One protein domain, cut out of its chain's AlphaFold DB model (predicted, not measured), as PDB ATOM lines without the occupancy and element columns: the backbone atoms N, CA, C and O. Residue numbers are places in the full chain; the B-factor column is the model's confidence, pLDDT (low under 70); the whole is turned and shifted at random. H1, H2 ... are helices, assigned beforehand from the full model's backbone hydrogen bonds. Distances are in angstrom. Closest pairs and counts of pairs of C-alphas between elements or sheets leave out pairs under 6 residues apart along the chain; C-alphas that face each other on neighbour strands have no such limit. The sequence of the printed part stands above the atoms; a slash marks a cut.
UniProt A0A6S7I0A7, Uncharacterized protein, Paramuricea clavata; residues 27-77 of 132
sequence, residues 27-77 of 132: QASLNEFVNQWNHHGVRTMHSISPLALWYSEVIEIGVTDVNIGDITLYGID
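AT A GLANCE: This is residues 27 to 77 of the 132 residues of an uncharacterized protein of Paramuricea clavata (UniProt A0A6S7I0A7). The printed part is a loose, open frame with three sides: helix H1, helix H2, which makes a corner with the end of H1, and a tail of residues 62 to 77 that turns away from the far end of H2. Residues 40 to 49 make a loop at the corner, and the space between H1, H2 and the tail is open. The printed part has 51 residues, with two named helices in the order H1, H2 and no named strand; the class is all helix, though under half of the residues, 25 of 51, are in named elements. The whole is loose, with a radius of gyration of the C-alphas of 13.3 A and spans of 31 by 30 by 23 A.

IN THESE COORDINATES: H1 is residues 27 to 39, 18.4 A from first to last C-alpha, and begins with C-alpha 27 at (162.343, 132.786, 177.431). H2 is residues 50 to 61, 17.0 A long in the same measure, from C-alpha 50 at (156.164, 133.330, 197.763) to C-alpha 61 at (151.935, 147.531, 206.042). C-alpha 77, the last printed, is at (175.386, 144.259, 198.800).

HOW THE PARTS SIT: H1 touches H2 with residues 37 to 39 alone, and H2 touches H1 with residues 50 to 52 alone. Their closest C-alphas, of Asn 38 and Leu 51, are 5.2 A apart. The helices run the same way at a steep tilt of 56 degrees. In H1 and H2 every O i to N i+4 pair is within hydrogen-bond range.

THE WHOLE: The C-alphas farthest apart, of Gln 27 and Gly 62, are 34.2 A apart. Residues 27 to 34 of H1, residues 59 to 65, of which 59 to 61 belong to H2, and residues 67 to 77 stand free. The printed part has no cut, and the link from H1 to H2, 10 residues, is short. The mean pLDDT of the printed part is 84.9; residues 64 to 66 and 68 are under 70.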
ATOM      1  N   GLN A  27     163.087 131.727 176.750       96.31
ATOM      2  CA  GLN A  27     162.343 132.786 177.431       96.31
ATOM      3  C   GLN A  27     160.989 132.291 177.959       96.31
ATOM      4  O   GLN A  27     160.623 132.602 179.091       96.31
ATOM      5  N   ALA A  28     160.257 131.490 177.181       95.69
ATOM      6  CA  ALA A  28     159.006 130.873 177.616       95.69
ATOM      7  C   ALA A  28     159.223 129.949 178.826       95.69
ATOM      8  O   ALA A  28     158.475 130.026 179.800       95.69
ATOM      9  N   SER A  29     160.288 129.146 178.806       95.81
ATOM     10  CA  SER A  29     160.662 128.267 179.920       95.81
ATOM     11  C   SER A  29     161.019 129.053 181.185       95.81
ATOM     12  O   SER A  29     160.615 128.676 182.283       95.81
ATOM     13  N   LEU A  30     161.738 130.172 181.044       96.81
ATOM     14  CA  LEU A  30     162.065 131.066 182.157       96.81
ATOM     15  C   LEU A  30     160.815 131.737 182.730       96.81
ATOM     16  O   LEU A  30     160.652 131.784 183.946       96.81
ATOM     17  N   ASN A  31     159.914 132.215 181.870       96.62
ATOM     18  CA  ASN A  31     158.646 132.805 182.299       96.62
ATOM     19  C   ASN A  31     157.808 131.790 183.082       96.62
ATOM     20  O   ASN A  31     157.261 132.116 184.135       96.62
ATOM     21  N   GLU A  32     157.746 130.552 182.595       96.50
ATOM     22  CA  GLU A  32     157.029 129.475 183.268       96.50
ATOM     23  C   GLU A  32     157.694 129.095 184.595       96.50
ATOM     24  O   GLU A  32     157.006 128.927 185.600       96.50
ATOM     25  N   PHE A  33     159.027 129.049 184.646       96.38
ATOM     26  CA  PHE A  33     159.754 128.846 185.896       96.38
ATOM     27  C   PHE A  33     159.430 129.934 186.924       96.38
ATOM     28  O   PHE A  33     159.088 129.612 188.058       96.38
ATOM     29  N   VAL A  34     159.483 131.213 186.536       95.06
ATOM     30  CA  VAL A  34     159.133 132.339 187.418       95.06
ATOM     31  C   VAL A  34     157.691 132.210 187.906       95.06
ATOM     32  O   VAL A  34     157.417 132.384 189.094       95.06
ATOM     33  N   ASN A  35     156.766 131.858 187.014       96.00
ATOM     34  CA  ASN A  35     155.365 131.669 187.359       96.00
ATOM     35  C   ASN A  35     155.171 130.527 188.370       96.00
ATOM     36  O   ASN A  35     154.554 130.728 189.418       96.00
ATOM     37  N   GLN A  36     155.739 129.348 188.106       95.81
ATOM     38  CA  GLN A  36     155.688 128.212 189.028       95.81
ATOM     39  C   GLN A  36     156.351 128.551 190.360       95.81
ATOM     40  O   GLN A  36     155.795 128.266 191.419       95.81
ATOM     41  N   TRP A  37     157.504 129.214 190.323       93.81
ATOM     42  CA  TRP A  37     158.220 129.618 191.522       93.81
ATOM     43  C   TRP A  37     157.406 130.600 192.370       93.81
ATOM     44  O   TRP A  37     157.320 130.444 193.582       93.81
ATOM     45  N   ASN A  38     156.714 131.560 191.768       94.06
ATOM     46  CA  ASN A  38     155.893 132.501 192.530       94.06
ATOM     47  C   ASN A  38     154.656 131.847 193.171       94.06
ATOM     48  O   ASN A  38     154.187 132.317 194.210       94.06
ATOM     49  N   HIS A  39     154.152 130.751 192.598       95.00
ATOM     50  CA  HIS A  39     152.925 130.088 193.048       95.00
ATOM     51  C   HIS A  39     153.144 128.778 193.825       95.00
ATOM     52  O   HIS A  39     152.200 128.289 194.445       95.00
ATOM     53  N   HIS A  40     154.351 128.205 193.840       93.50
ATOM     54  CA  HIS A  40     154.613 126.967 194.582       93.50
ATOM     55  C   HIS A  40     154.581 127.195 196.096       93.50
ATOM     56  O   HIS A  40     155.015 128.230 196.583       93.50
ATOM     57  N   GLY A  41     154.108 126.211 196.859       92.19
ATOM     58  CA  GLY A  41     154.120 126.284 198.319       92.19
ATOM     59  C   GLY A  41     155.522 126.085 198.897       92.19
ATOM     60  O   GLY A  41     156.167 125.061 198.645       92.19
ATOM     61  N   VAL A  42     155.980 127.017 199.732       91.75
ATOM     62  CA  VAL A  42     157.268 126.897 200.422       91.75
ATOM     63  C   VAL A  42     157.104 126.003 201.651       91.75
ATOM     64  O   VAL A  42     156.372 126.323 202.587       91.75
ATOM     65  N   ARG A  43     157.817 124.871 201.680       91.25
ATOM     66  CA  ARG A  43     157.699 123.863 202.758       91.25
ATOM     67  C   ARG A  43     157.954 124.426 204.159       91.25
ATOM     68  O   ARG A  43     157.304 124.006 205.109       91.25
ATOM     69  N   THR A  44     158.890 125.362 204.288       91.38
ATOM     70  CA  THR A  44     159.241 126.004 205.566       91.38
ATOM     71  C   THR A  44     158.256 127.093 205.991       91.38
ATOM     72  O   THR A  44     158.315 127.528 207.134       91.38
ATOM     73  N   MET A  45     157.336 127.495 205.111       90.25
ATOM     74  CA  MET A  45     156.315 128.519 205.357       90.25
ATOM     75  C   MET A  45     154.912 127.914 205.262       90.25
ATOM     76  O   MET A  45     154.026 128.473 204.626       90.25
ATOM     77  N   HIS A  46     154.717 126.720 205.832       91.19
ATOM     78  CA  HIS A  46     153.422 126.021 205.846       91.19
ATOM     79  C   HIS A  46     152.768 125.857 204.460       91.19
ATOM     80  O   HIS A  46     151.545 125.855 204.342       91.19
ATOM     81  N   SER A  47     153.585 125.706 203.412       92.19
ATOM     82  CA  SER A  47     153.139 125.605 202.015       92.19
ATOM     83  C   SER A  47     152.446 126.862 201.472       92.19
ATOM     84  O   SER A  47     151.744 126.779 200.467       92.19
ATOM     85  N   ILE A  48     152.663 128.026 202.088       92.50
ATOM     86  CA  ILE A  48     152.258 129.322 201.534       92.50
ATOM     87  C   ILE A  48     153.203 129.671 200.376       92.50
ATOM     88  O   ILE A  48     154.406 129.396 200.446       92.50
ATOM     89  N   SER A  49     152.662 130.225 199.290       95.38
ATOM     90  CA  SER A  49     153.470 130.595 198.127       95.38
ATOM     91  C   SER A  49     154.255 131.890 198.347       95.38
ATOM     92  O   SER A  49     153.790 132.753 199.096       95.38
ATOM     93  N   PRO A  50     155.413 132.079 197.681       93.50
ATOM     94  CA  PRO A  50     156.164 133.330 197.763       93.50
ATOM     95  C   PRO A  50     155.304 134.553 197.438       93.50
ATOM     96  O   PRO A  50     155.363 135.553 198.149       93.50
ATOM     97  N   LEU A  51     154.442 134.449 196.420       91.62
ATOM     98  CA  LEU A  51     153.539 135.533 196.047       91.62
ATOM     99  C   LEU A  51     152.504 135.838 197.142       91.62
ATOM    100  O   LEU A  51     152.208 137.001 197.399       91.62
ATOM    101  N   ALA A  52     151.965 134.816 197.812       89.44
ATOM    102  CA  ALA A  52     151.022 135.016 198.909       89.44
ATOM    103  C   ALA A  52     151.694 135.634 200.147       89.44
ATOM    104  O   ALA A  52     151.102 136.522 200.756       89.44
ATOM    105  N   LEU A  53     152.924 135.220 200.477       89.62
ATOM    106  CA  LEU A  53     153.726 135.829 201.549       89.62
ATOM    107  C   LEU A  53     154.007 137.308 201.266       89.62
ATOM    108  O   LEU A  53     153.876 138.152 202.148       89.62
ATOM    109  N   TRP A  54     154.345 137.629 200.016       86.56
ATOM    110  CA  TRP A  54     154.537 139.009 199.589       86.56
ATOM    111  C   TRP A  54     153.269 139.845 199.790       86.56
ATOM    112  O   TRP A  54     153.314 140.904 200.410       86.56
ATOM    113  N   TYR A  55     152.114 139.352 199.329       84.69
ATOM    114  CA  TYR A  55     150.850 140.066 199.505       84.69
ATOM    115  C   TYR A  55     150.437 140.218 200.971       84.69
ATOM    116  O   TYR A  55     149.905 141.271 201.319       84.69
ATOM    117  N   SER A  56     150.665 139.217 201.832       84.62
ATOM    118  CA  SER A  56     150.319 139.339 203.254       84.62
ATOM    119  C   SER A  56     151.089 140.467 203.933       84.62
ATOM    120  O   SER A  56     150.481 141.261 204.645       84.62
ATOM    121  N   GLU A  57     152.383 140.591 203.636       77.38
ATOM    122  CA  GLU A  57     153.236 141.646 204.189       77.38
ATOM    123  C   GLU A  57     152.817 143.031 203.658       77.38
ATOM    124  O   GLU A  57     152.633 143.979 204.419       77.38
ATOM    125  N   VAL A  58     152.583 143.149 202.345       79.69
ATOM    126  CA  VAL A  58     152.178 144.414 201.703       79.69
ATOM    127  C   VAL A  58     150.837 144.924 202.246       79.69
ATOM    128  O   VAL A  58     150.685 146.123 202.496       79.69
ATOM    129  N   ILE A  59     149.872 144.021 202.455       78.62
ATOM    130  CA  ILE A  59     148.563 144.355 203.031       78.62
ATOM    131  C   ILE A  59     148.704 144.778 204.496       78.62
ATOM    132  O   ILE A  59     148.067 145.750 204.900       78.62
ATOM    133  N   GLU A  60     149.534 144.088 205.283       74.56
ATOM    134  CA  GLU A  60     149.758 144.409 206.699       74.56
ATOM    135  C   GLU A  60     150.373 145.804 206.888       74.56
ATOM    136  O   GLU A  60     149.960 146.548 207.779       74.56
ATOM    137  N   ILE A  61     151.289 146.207 206.003       75.12
ATOM    138  CA  ILE A  61     151.935 147.531 206.042       75.12
ATOM    139  C   ILE A  61     151.001 148.632 205.481       75.12
ATOM    140  O   ILE A  61     151.245 149.824 205.676       75.12
ATOM    141  N   GLY A  62     149.892 148.269 204.823       71.38
ATOM    142  CA  GLY A  62     148.922 149.219 204.265       71.38
ATOM    143  C   GLY A  62     149.434 149.974 203.033       71.38
ATOM    144  O   GLY A  62     148.963 151.073 202.736       71.38
ATOM    145  N   VAL A  63     150.409 149.404 202.320       70.75
ATOM    146  CA  VAL A  63     151.027 150.017 201.139       70.75
ATOM    147  C   VAL A  63     150.170 149.718 199.910       70.75
ATOM    148  O   VAL A  63     150.052 148.574 199.483       70.75
ATOM    149  N   THR A  64     149.567 150.752 199.322       68.50
ATOM    150  CA  THR A  64     148.759 150.624 198.092       68.50
ATOM    151  C   THR A  64     149.589 150.702 196.811       68.50
ATOM    152  O   THR A  64     149.098 150.327 195.751       68.50
ATOM    153  N   ASP A  65     150.817 151.212 196.906       68.56
ATOM    154  CA  ASP A  65     151.763 151.345 195.799       68.56
ATOM    155  C   ASP A  65     153.149 150.905 196.283       68.56
ATOM    156  O   ASP A  65     153.808 151.599 197.062       68.56
ATOM    157  N   VAL A  66     153.544 149.689 195.908       67.56
ATOM    158  CA  VAL A  66     154.836 149.130 196.306       67.56
ATOM    159  C   VAL A  66     155.899 149.753 195.413       67.56
ATOM    160  O   VAL A  66     156.066 149.363 194.259       67.56
ATOM    161  N   ASN A  67     156.658 150.702 195.959       71.12
ATOM    162  CA  ASN A  67     157.883 151.154 195.317       71.12
ATOM    163  C   ASN A  67     158.927 150.032 195.438       71.12
ATOM    164  O   ASN A  67     159.564 149.877 196.476       71.12
ATOM    165  N   ILE A  68     159.063 149.228 194.380       66.62
ATOM    166  CA  ILE A  68     160.012 148.100 194.296       66.62
ATOM    167  C   ILE A  68     161.477 148.595 194.303       66.62
ATOM    168  O   ILE A  68     162.406 147.799 194.410       66.62
ATOM    169  N   GLY A  69     161.703 149.913 194.253       71.62
ATOM    170  CA  GLY A  69     163.024 150.496 194.091       71.62
ATOM    171  C   GLY A  69     163.596 150.191 192.709       71.62
ATOM    172  O   GLY A  69     162.883 149.805 191.780       71.62
ATOM    173  N   ASP A  70     164.902 150.382 192.569       74.06
ATOM    174  CA  ASP A  70     165.611 149.970 191.369       74.06
ATOM    175  C   ASP A  70     165.890 148.465 191.438       74.06
ATOM    176  O   ASP A  70     166.764 148.010 192.176       74.06
ATOM    177  N   ILE A  71     165.133 147.684 190.666       74.88
ATOM    178  CA  ILE A  71     165.287 146.227 190.611       74.88
ATOM    179  C   ILE A  71     166.682 145.798 190.137       74.88
ATOM    180  O   ILE A  71     167.103 144.682 190.431       74.88
ATOM    181  N   THR A  72     167.425 146.678 189.455       74.44
ATOM    182  CA  THR A  72     168.813 146.399 189.057       74.44
ATOM    183  C   THR A  72     169.765 146.314 190.251       74.44
ATOM    184  O   THR A  72     170.844 145.742 190.126       74.44
ATOM    185  N   LEU A  73     169.350 146.809 191.422       72.50
ATOM    186  CA  LEU A  73     170.098 146.710 192.673       72.50
ATOM    187  C   LEU A  73     169.791 145.426 193.462       72.50
ATOM    188  O   LEU A  73     170.414 145.179 194.495       72.50
ATOM    189  N   TYR A  74     168.839 144.598 193.016       76.00
ATOM    190  CA  TYR A  74     168.505 143.350 193.702       76.00
ATOM    191  C   TYR A  74     169.706 142.392 193.708       76.00
ATOM    192  O   TYR A  74     170.192 141.974 192.659       76.00
ATOM    193  N   GLY A  75     170.176 142.026 194.904       72.88
ATOM    194  CA  GLY A  75     171.351 141.170 195.091       72.88
ATOM    195  C   GLY A  75     172.690 141.914 195.143       72.88
ATOM    196  O   GLY A  75     173.717 141.268 195.342       72.88
ATOM    197  N   ILE A  76     172.693 143.246 195.011       78.75
ATOM    198  CA  ILE A  76     173.870 144.077 195.285       78.75
ATOM    199  C   ILE A  76     173.949 144.313 196.795       78.75
ATOM    200  O   ILE A  76     173.013 144.844 197.388       78.75
ATOM    201  N   ASP A  77     175.063 143.920 197.412       81.44
ATOM    202  CA  ASP A  77     175.386 144.259 198.800       81.44
ATOM    203  C   ASP A  77     176.153 145.597 198.825       81.44
ATOM    204  O   ASP A  77     177.308 145.624 198.391       81.44
TER     205      ASP A  77